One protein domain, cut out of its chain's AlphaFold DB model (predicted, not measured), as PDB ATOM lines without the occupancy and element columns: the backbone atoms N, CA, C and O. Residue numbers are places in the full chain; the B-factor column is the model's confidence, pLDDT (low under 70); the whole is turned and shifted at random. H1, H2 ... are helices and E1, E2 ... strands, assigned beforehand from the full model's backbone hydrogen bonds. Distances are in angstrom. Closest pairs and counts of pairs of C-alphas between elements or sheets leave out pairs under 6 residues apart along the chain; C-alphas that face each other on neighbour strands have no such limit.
ATOM      1  N   LEU A   6      10.624  17.473  24.158       94.69
ATOM      2  CA  LEU A   6      11.561  17.620  25.268       94.69
ATOM      3  C   LEU A   6      12.881  18.153  24.697       94.69
ATOM      4  O   LEU A   6      13.458  17.524  23.809       94.69
ATOM      5  N   VAL A   7      13.302  19.328  25.155       94.56
ATOM      6  CA  VAL A   7      14.554  19.970  24.727       94.56
ATOM      7  C   VAL A   7      15.626  19.878  25.804       94.56
ATOM      8  O   VAL A   7      16.785  19.675  25.466       94.56
ATOM      9  N   PHE A   8      15.245  19.941  27.084       91.56
ATOM     10  CA  PHE A   8      16.180  19.847  28.204       91.56
ATOM     11  C   PHE A   8      15.585  19.074  29.377       91.56
ATOM     12  O   PHE A   8      14.397  19.208  29.677       91.56
ATOM     13  N   THR A   9      16.451  18.337  30.069       94.38
ATOM     14  CA  THR A   9      16.184  17.767  31.391       94.38
ATOM     15  C   THR A   9      17.252  18.282  32.343       94.38
ATOM     16  O   THR A   9      18.434  18.033  32.118       94.38
ATOM     17  N   ILE A  10      16.843  18.988  33.394       93.00
ATOM     18  CA  ILE A  10      17.732  19.450  34.461       93.00
ATOM     19  C   ILE A  10      17.512  18.557  35.678       93.00
ATOM     20  O   ILE A  10      16.373  18.368  36.106       93.00
ATOM     21  N   LEU A  11      18.597  18.008  36.217       93.12
ATOM     22  CA  LEU A  11      18.609  17.270  37.477       93.12
ATOM     23  C   LEU A  11      19.313  18.123  38.534       93.12
ATOM     24  O   LEU A  11      20.523  18.324  38.466       93.12
ATOM     25  N   CYS A  12      18.547  18.592  39.509       87.06
ATOM     26  CA  CYS A  12      19.030  19.163  40.763       87.06
ATOM     27  C   CYS A  12      18.885  18.088  41.859       87.06
ATOM     28  O   CYS A  12      18.193  17.100  41.636       87.06
ATOM     29  N   GLN A  13      19.503  18.274  43.034       87.19
ATOM     30  CA  GLN A  13      19.573  17.284  44.136       87.19
ATOM     31  C   GLN A  13      18.388  16.295  44.198       87.19
ATOM     32  O   GLN A  13      18.523  15.159  43.748       87.19
ATOM     33  N   ASP A  14      17.224  16.763  44.659       92.19
ATOM     34  CA  ASP A  14      15.982  15.979  44.723       92.19
ATOM     35  C   ASP A  14      14.926  16.469  43.721       92.19
ATOM     36  O   ASP A  14      13.759  16.092  43.809       92.19
ATOM     37  N   ASN A  15      15.296  17.333  42.771       94.94
ATOM     38  CA  ASN A  15      14.363  17.956  41.832       94.94
ATOM     39  C   ASN A  15      14.770  17.666  40.390       94.94
ATOM     40  O   ASN A  15      15.932  17.784  40.022       94.94
ATOM     41  N   LYS A  16      13.795  17.365  39.536       96.25
ATOM     42  CA  LYS A  16      14.006  17.230  38.093       96.25
ATOM     43  C   LYS A  16      13.065  18.166  37.351       96.25
ATOM     44  O   LYS A  16      11.876  18.210  37.655       96.25
ATOM     45  N   TYR A  17      13.571  18.861  36.341       96.38
ATOM     46  CA  TYR A  17      12.779  19.722  35.468       96.38
ATOM     47  C   TYR A  17      12.902  19.254  34.023       96.38
ATOM     48  O   TYR A  17      14.004  19.079  33.515       96.38
ATOM     49  N   GLU A  18      11.773  19.068  33.351       96.81
ATOM     50  CA  GLU A  18      11.715  18.746  31.924       96.81
ATOM     51  C   GLU A  18      11.124  19.932  31.166       96.81
ATOM     52  O   GLU A  18       9.990  20.341  31.419       96.81
ATOM     53  N   VAL A  19      11.895  20.488  30.234       96.19
ATOM     54  CA  VAL A  19      11.526  21.663  29.442       96.19
ATOM     55  C   VAL A  19      11.139  21.221  28.039       96.19
ATOM     56  O   VAL A  19      11.911  20.565  27.340       96.19
ATOM     57  N   TYR A  20       9.952  21.629  27.602       96.00
ATOM     58  CA  TYR A  20       9.414  21.339  26.281       96.00
ATOM     59  C   TYR A  20       9.295  22.615  25.456       96.00
ATOM     60  O   TYR A  20       8.738  23.618  25.910       96.00
ATOM     61  N   ALA A  21       9.767  22.556  24.215       95.44
ATOM     62  CA  ALA A  21       9.709  23.648  23.249       95.44
ATOM     63  C   ALA A  21       9.671  23.092  21.817       95.44
ATOM     64  O   ALA A  21       9.868  21.898  21.592       95.44
ATOM     65  N   VAL A  22       9.447  23.949  20.818       93.88
ATOM     66  CA  VAL A  22       9.554  23.540  19.400       93.88
ATOM     67  C   VAL A  22      11.013  23.300  18.968       93.88
ATOM     68  O   VAL A  22      11.268  22.614  17.980       93.88
ATOM     69  N   GLY A  23      11.977  23.822  19.730       91.31
ATOM     70  CA  GLY A  23      13.419  23.648  19.558       91.31
ATOM     71  C   GLY A  23      14.189  24.367  20.668       91.31
ATOM     72  O   GLY A  23      13.609  25.174  21.386       91.31
ATOM     73  N   GLU A  24      15.484  24.089  20.805       88.50
ATOM     74  CA  GLU A  24      16.319  24.606  21.907       88.50
ATOM     75  C   GLU A  24      16.412  26.145  21.930       88.50
ATOM     76  O   GLU A  24      16.379  26.765  22.992       88.50
ATOM     77  N   GLY A  25      16.441  26.778  20.754       90.81
ATOM     78  CA  GLY A  25      16.441  28.240  20.612       90.81
ATOM     79  C   GLY A  25      15.052  28.887  20.631       90.81
ATOM     80  O   GLY A  25      14.940  30.093  20.426       90.81
ATOM     81  N   ALA A  26      13.986  28.106  20.813       93.19
ATOM     82  CA  ALA A  26      12.625  28.624  20.837       93.19
ATOM     83  C   ALA A  26      12.156  28.916  22.270       93.19
ATOM     84  O   ALA A  26      12.737  28.398  23.231       93.19
ATOM     85  N   PRO A  27      11.075  29.699  22.429       94.38
ATOM     86  CA  PRO A  27      10.471  29.891  23.733       94.38
ATOM     87  C   PRO A  27       9.995  28.571  24.346       94.38
ATOM     88  O   PRO A  27       9.416  27.738  23.632       94.38
ATOM     89  N   PRO A  28      10.217  28.368  25.657       94.50
ATOM     90  CA  PRO A  28       9.655  27.231  26.369       94.50
ATOM     91  C   PRO A  28       8.127  27.287  26.291       94.50
ATOM     92  O   PRO A  28       7.513  28.345  26.409       94.50
ATOM     93  N   GLN A  29       7.502  26.137  26.071       94.81
ATOM     94  CA  GLN A  29       6.046  26.006  25.985       94.81
ATOM     95  C   GLN A  29       5.468  25.287  27.198       94.81
ATOM     96  O   GLN A  29       4.314  25.511  27.557       94.81
ATOM     97  N   ARG A  30       6.262  24.418  27.831       95.06
ATOM     98  CA  ARG A  30       5.865  23.686  29.030       95.06
ATOM     99  C   ARG A  30       7.088  23.288  29.837       95.06
ATOM    100  O   ARG A  30       8.108  22.912  29.267       95.06
ATOM    101  N   ILE A  31       6.950  23.333  31.155       96.12
ATOM    102  CA  ILE A  31       7.949  22.845  32.097       96.12
ATOM    103  C   ILE A  31       7.243  21.881  33.050       96.12
ATOM    104  O   ILE A  31       6.183  22.209  33.587       96.12
ATOM    105  N   ILE A  32       7.796  20.685  33.224       97.44
ATOM    106  CA  ILE A  32       7.315  19.703  34.200       97.44
ATOM    107  C   ILE A  32       8.336  19.633  35.328       97.44
ATOM    108  O   ILE A  32       9.501  19.335  35.085       97.44
ATOM    109  N   HIS A  33       7.890  19.899  36.551       96.94
ATOM    110  CA  HIS A  33       8.688  19.760  37.764       96.94
ATOM    111  C   HIS A  33       8.356  18.437  38.447       96.94
ATOM    112  O   HIS A  33       7.189  18.133  38.708       96.94
ATOM    113  N   TYR A  34       9.397  17.672  38.740       97.06
ATOM    114  CA  TYR A  34       9.363  16.433  39.493       97.06
ATOM    115  C   TYR A  34      10.186  16.568  40.772       97.06
ATOM    116  O   TYR A  34      11.188  17.284  40.797       97.06
ATOM    117  N   GLN A  35       9.818  15.792  41.784       95.94
ATOM    118  CA  GLN A  35      10.596  15.616  43.003       95.94
ATOM    119  C   GLN A  35      10.891  14.130  43.215       95.94
ATOM    120  O   GLN A  35      10.036  13.285  42.935       95.94
ATOM    121  N   LEU A  36      12.094  13.811  43.684       95.31
ATOM    122  CA  LEU A  36      12.451  12.462  44.092       95.31
ATOM    123  C   LEU A  36      11.769  12.171  45.430       95.31
ATOM    124  O   LEU A  36      11.968  12.898  46.402       95.31
ATOM    125  N   GLN A  37      10.943  11.132  45.479       93.56
ATOM    126  CA  GLN A  37      10.271  10.709  46.702       93.56
ATOM    127  C   GLN A  37      10.659   9.283  47.062       93.56
ATOM    128  O   GLN A  37      10.810   8.419  46.197       93.56
ATOM    129  N   GLU A  38      10.817   9.050  48.361       91.12
ATOM    130  CA  GLU A  38      10.941   7.710  48.913       91.12
ATOM    131  C   GLU A  38       9.570   7.024  48.874       91.12
ATOM    132  O   GLU A  38       8.616   7.462  49.516       91.12
ATOM    133  N   ALA A  39       9.498   5.909  48.160       86.69
ATOM    134  CA  ALA A  39       8.372   4.996  48.166       86.69
ATOM    135  C   ALA A  39       8.776   3.697  48.877       86.69
ATOM    136  O   ALA A  39       9.776   3.054  48.537       86.69
ATOM    137  N   LYS A  40       7.973   3.286  49.864       80.81
ATOM    138  CA  LYS A  40       8.113   1.980  50.520       80.81
ATOM    139  C   LYS A  40       7.192   0.982  49.842       80.81
ATOM    140  O   LYS A  40       5.979   1.026  50.037       80.81
ATOM    141  N   ALA A  41       7.774   0.062  49.085       78.12
ATOM    142  CA  ALA A  41       7.062  -1.058  48.491       78.12
ATOM    143  C   ALA A  41       7.619  -2.361  49.071       78.12
ATOM    144  O   ALA A  41       8.807  -2.636  48.944       78.12
ATOM    145  N   ASN A  42       6.760  -3.164  49.708       78.69
ATOM    146  CA  ASN A  42       7.096  -4.507  50.205       78.69
ATOM    147  C   ASN A  42       8.405  -4.568  51.020       78.69
ATOM    148  O   ASN A  42       9.279  -5.376  50.725       78.69
ATOM    149  N   GLU A  43       8.549  -3.685  52.017       80.69
ATOM    150  CA  GLU A  43       9.727  -3.595  52.906       80.69
ATOM    151  C   GLU A  43      11.045  -3.187  52.220       80.69
ATOM    152  O   GLU A  43      12.072  -3.049  52.886       80.69
ATOM    153  N   GLN A  44      11.017  -2.901  50.915       83.50
ATOM    154  CA  GLN A  44      12.148  -2.380  50.164       83.50
ATOM    155  C   GLN A  44      11.983  -0.879  49.916       83.50
ATOM    156  O   GLN A  44      10.917  -0.378  49.545       83.50
ATOM    157  N   LEU A  45      13.064  -0.152  50.174       84.12
ATOM    158  CA  LEU A  45      13.131   1.296  50.058       84.12
ATOM    159  C   LEU A  45      13.471   1.636  48.601       84.12
ATOM    160  O   LEU A  45      14.548   1.284  48.115       84.12
ATOM    161  N   THR A  46      12.528   2.247  47.888       89.75
ATOM    162  CA  THR A  46      12.672   2.646  46.480       89.75
ATOM    163  C   THR A  46      12.516   4.154  46.344       89.75
ATOM    164  O   THR A  46      11.818   4.772  47.140       89.75
ATOM    165  N   TYR A  47      13.164   4.755  45.348       90.50
ATOM    166  CA  TYR A  47      13.014   6.178  45.050       90.50
ATOM    167  C   TYR A  47      12.379   6.350  43.677       90.50
ATOM    168  O   TYR A  47      12.823   5.729  42.707       90.50
ATOM    169  N   GLU A  48      11.359   7.195  43.588       93.38
ATOM    170  CA  GLU A  48      10.651   7.481  42.343       93.38
ATOM    171  C   GLU A  48      10.535   8.984  42.082       93.38
ATOM    172  O   GLU A  48      10.415   9.795  42.999       93.38
ATOM    173  N   TRP A  49      10.587   9.363  40.805       94.56
ATOM    174  CA  TRP A  49      10.352  10.740  40.380       94.56
ATOM    175  C   TRP A  49       8.853  10.979  40.243       94.56
ATOM    176  O   TRP A  49       8.229  10.506  39.292       94.56
ATOM    177  N   VAL A  50       8.288  11.762  41.152       95.81
ATOM    178  CA  VAL A  50       6.865  12.104  41.145       95.81
ATOM    179  C   VAL A  50       6.682  13.474  40.506       95.81
ATOM    180  O   VAL A  50       7.421  14.404  40.821       95.81
ATOM    181  N   ILE A  51       5.701  13.621  39.607       96.50
ATOM    182  CA  ILE A  51       5.337  14.932  39.050       96.50
ATOM    183  C   ILE A  51       4.749  15.784  40.175       96.50
ATOM    184  O   ILE A  51       3.656  15.495  40.661       96.50
ATOM    185  N   LEU A  52       5.443  16.859  40.546       95.56
ATOM    186  CA  LEU A  52       4.943  17.839  41.507       95.56
ATOM    187  C   LEU A  52       4.077  18.895  40.812       95.56
ATOM    188  O   LEU A  52       3.007  19.249  41.300       95.56
ATOM    189  N   ASN A  53       4.519  19.385  39.647       95.31
ATOM    190  CA  ASN A  53       3.757  20.332  38.839       95.31
ATOM    191  C   ASN A  53       3.957  20.074  37.342       95.31
ATOM    192  O   ASN A  53       5.048  20.238  36.799       95.31
ATOM    193  N   SER A  54       2.875  19.714  36.652       94.94
ATOM    194  CA  SER A  54       2.888  19.417  35.218       94.94
ATOM    195  C   SER A  54       2.946  20.651  34.310       94.94
ATOM    196  O   SER A  54       3.132  20.480  33.103       94.94
ATOM    197  N   ASN A  55       2.717  21.842  34.869       93.94
ATOM    198  CA  ASN A  55       2.705  23.151  34.210       93.94
ATOM    199  C   ASN A  55       3.459  24.166  35.085       93.94
ATOM    200  O   ASN A  55       2.907  25.191  35.497       93.94
ATOM    201  N   TYR A  56       4.709  23.843  35.419       95.25
ATOM    202  CA  TYR A  56       5.561  24.730  36.197       95.25
ATOM    203  C   TYR A  56       5.721  26.077  35.463       95.25
ATOM    204  O   TYR A  56       5.870  26.087  34.235       95.25
ATOM    205  N   PRO A  57       5.634  27.217  36.172       94.00
ATOM    206  CA  PRO A  57       5.655  28.529  35.541       94.00
ATOM    207  C   PRO A  57       6.966  28.778  34.796       94.00
ATOM    208  O   PRO A  57       8.054  28.510  35.298       94.00
ATOM    209  N   ILE A  58       6.847  29.345  33.598       93.25
ATOM    210  CA  ILE A  58       7.992  29.845  32.838       93.25
ATOM    211  C   ILE A  58       8.424  31.183  33.466       93.25
ATOM    212  O   ILE A  58       7.564  32.060  33.635       93.25
ATOM    213  N   PRO A  59       9.713  31.366  33.805       92.88
ATOM    214  CA  PRO A  59      10.235  32.640  34.289       92.88
ATOM    215  C   PRO A  59       9.917  33.787  33.326       92.88
ATOM    216  O   PRO A  59       9.926  33.628  32.104       92.88
ATOM    217  N   ARG A  60       9.598  34.959  33.878       90.12
ATOM    218  CA  ARG A  60       9.195  36.126  33.075       90.12
ATOM    219  C   ARG A  60      10.381  36.956  32.601       90.12
ATOM    220  O   ARG A  60      10.206  37.763  31.692       90.12
ATOM    221  N   ASP A  61      11.553  36.758  33.194       93.25
ATOM    222  CA  ASP A  61      12.756  37.494  32.831       93.25
ATOM    223  C   ASP A  61      13.123  37.230  31.371       93.25
ATOM    224  O   ASP A  61      12.988  36.117  30.850       93.25
ATOM    225  N   GLN A  62      13.555  38.290  30.689       89.44
ATOM    226  CA  GLN A  62      13.787  38.259  29.247       89.44
ATOM    227  C   GLN A  62      14.871  37.241  28.861       89.44
ATOM    228  O   GLN A  62      14.792  36.625  27.799       89.44
ATOM    229  N   GLU A  63      15.853  37.032  29.736       91.06
ATOM    230  CA  GLU A  63      16.937  36.072  29.534       91.06
ATOM    231  C   GLU A  63      16.458  34.615  29.485       91.06
ATOM    232  O   GLU A  63      17.066  33.803  28.792       91.06
ATOM    233  N   TYR A  64      15.328  34.286  30.116       91.75
ATOM    234  CA  TYR A  64      14.775  32.927  30.183       91.75
ATOM    235  C   TYR A  64      13.647  32.669  29.172       91.75
ATOM    236  O   TYR A  64      13.033  31.601  29.172       91.75
ATOM    237  N   GLN A  65      13.400  33.611  28.255       91.69
ATOM    238  CA  GLN A  65      12.456  33.438  27.141       91.69
ATOM    239  C   GLN A  65      12.974  32.488  26.048       91.69
ATOM    240  O   GLN A  65      12.269  32.230  25.077       91.69
ATOM    241  N   ILE A  66      14.193  31.964  26.194       93.19
ATOM    242  CA  ILE A  66      14.786  30.946  25.325       93.19
ATOM    243  C   ILE A  66      14.963  29.675  26.150       93.19
ATOM    244  O   ILE A  66      15.554  29.714  27.228       93.19
ATOM    245  N   SER A  67      14.479  28.541  25.640       91.94
ATOM    246  CA  SER A  67      14.451  27.298  26.416       91.94
ATOM    247  C   SER A  67      15.833  26.817  26.881       91.94
ATOM    248  O   SER A  67      15.933  26.279  27.979       91.94
ATOM    249  N   SER A  68      16.902  27.080  26.118       91.25
ATOM    250  CA  SER A  68      18.287  26.755  26.503       91.25
ATOM    251  C   SER A  68      18.800  27.528  27.714       91.25
ATOM    252  O   SER A  68      19.667  27.039  28.431       91.25
ATOM    253  N   ASN A  69      18.263  28.720  27.973       92.75
ATOM    254  CA  ASN A  69      18.716  29.552  29.085       92.75
ATOM    255  C   ASN A  69      18.082  29.135  30.417       92.75
ATOM    256  O   ASN A  69      18.573  29.522  31.474       92.75
ATOM    257  N   LEU A  70      17.028  28.311  30.382       92.06
ATOM    258  CA  LEU A  70      16.387  27.786  31.587       92.06
ATOM    259  C   LEU A  70      17.275  26.825  32.379       92.06
ATOM    260  O   LEU A  70      17.018  26.633  33.564       92.06
ATOM    261  N   ILE A  71      18.315  26.252  31.763       91.12
ATOM    262  CA  ILE A  71      19.305  25.432  32.476       91.12
ATOM    263  C   ILE A  71      19.884  26.224  33.654       91.12
ATOM    264  O   ILE A  71      19.791  25.781  34.794       91.12
ATOM    265  N   TRP A  72      20.369  27.439  33.386       89.56
ATOM    266  CA  TRP A  72      20.980  28.303  34.397       89.56
ATOM    267  C   TRP A  72      19.997  28.739  35.482       89.56
ATOM    268  O   TRP A  72      20.372  28.858  36.644       89.56
ATOM    269  N   TYR A  73      18.733  28.958  35.111       91.19
ATOM    270  CA  TYR A  73      17.689  29.301  36.073       91.19
ATOM    271  C   TYR A  73      17.473  28.163  37.075       91.19
ATOM    272  O   TYR A  73      17.529  28.384  38.283       91.19
ATOM    273  N   PHE A  74      17.272  26.935  36.591       90.31
ATOM    274  CA  PHE A  74      16.951  25.798  37.456       90.31
ATOM    275  C   PHE A  74      18.136  25.282  38.270       90.31
ATOM    276  O   PHE A  74      17.923  24.780  39.369       90.31
ATOM    277  N   GLU A  75      19.367  25.436  37.780       84.31
ATOM    278  CA  GLU A  75      20.572  25.151  38.569       84.31
ATOM    279  C   GLU A  75      20.753  26.109  39.757       84.31
ATOM    280  O   GLU A  75      21.465  25.778  40.702       84.31
ATOM    281  N   SER A  76      20.118  27.287  39.719       83.31
ATOM    282  CA  SER A  76      20.223  28.309  40.769       83.31
ATOM    283  C   SER A  76      19.138  28.241  41.855       83.31
ATOM    284  O   SER A  76      19.228  28.990  42.829       83.31
ATOM    285  N   LEU A  77      18.125  27.376  41.689       84.44
ATOM    286  CA  LEU A  77      17.031  27.157  42.651       84.44
ATOM    287  C   LEU A  77      17.422  26.171  43.756       84.44
ATOM    288  O   LEU A  77      17.054  26.451  44.918       84.44
TER     289      LEU A  77
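This is residues 6 to 77 of the 77 residues of an uncharacterized protein of Kosakonia sp. MUSA4 (UniProt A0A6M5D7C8). A curled sheet of four antiparallel strands has one short helix, H1, over E1 and E2, while the long hairpin of E3 and E4 reaches away from this body as a narrow arm. The tip of the arm, residues 40 to 45, sticks out free. The printed part has 72 residues, with E1, E2, E3, E4 and H1 in that order along the chain; the sheet's order is E1, E2, E3, E4, and the class is mostly strand. The whole is loose, with a radius of gyration of the C-alphas of 14.0 A and spans of 48 by 23 by 16 A.

E1, residues 6 to 12, E2, residues 15 to 21, E3, residues 28 to 41, and E4, residues 44 to 53, form a meander, each strand the antiparallel neighbour of the one before. The sheet is strongly twisted. Within hydrogen-bond range are N 10 and O 17 of the hairpin E1 and E2, at 2.8 A, N 18 and O 32 of the hairpin E2 and E3, at 2.9 A, and N 39 and O 46 of the hairpin E3 and E4, at 2.8 A. E3 bends by 58 degrees at residue 38. E1 and E4, the edge strands, are apart. H1, residues 67 to 75, is on the sheet at a height of 8.2 A, over E1 and E2. It runs along the strands, at 5 degrees to E1 on the local plane. The closest C-alphas of E1 and H1 are those of Ile 10 and Ile 71, 6.5 A apart. In H1, 2 of 5 O i to N i+4 pairs and 4 of 6 O i to N i+3 pairs are within hydrogen-bond range.

E3 measures 36.0 A from first to last C-alpha, E4 26.7 A, E2 20.0 A, E1 17.3 A and H1 13.8 A. C-alpha 6 begins E1 at (11.561, 17.620, 25.268), C-alpha 41 ends E3 at (7.062, -1.058, 48.491), and C-alpha 75 ends H1 at (20.572, 25.151, 38.569).

The two C-alphas farthest apart, those of Glu 43 and Gln 62, are 48.2 A apart. The link from E4 to H1, residues 54 to 66, is long. The printed part has no cut, and no printed residue has a pLDDT under 70.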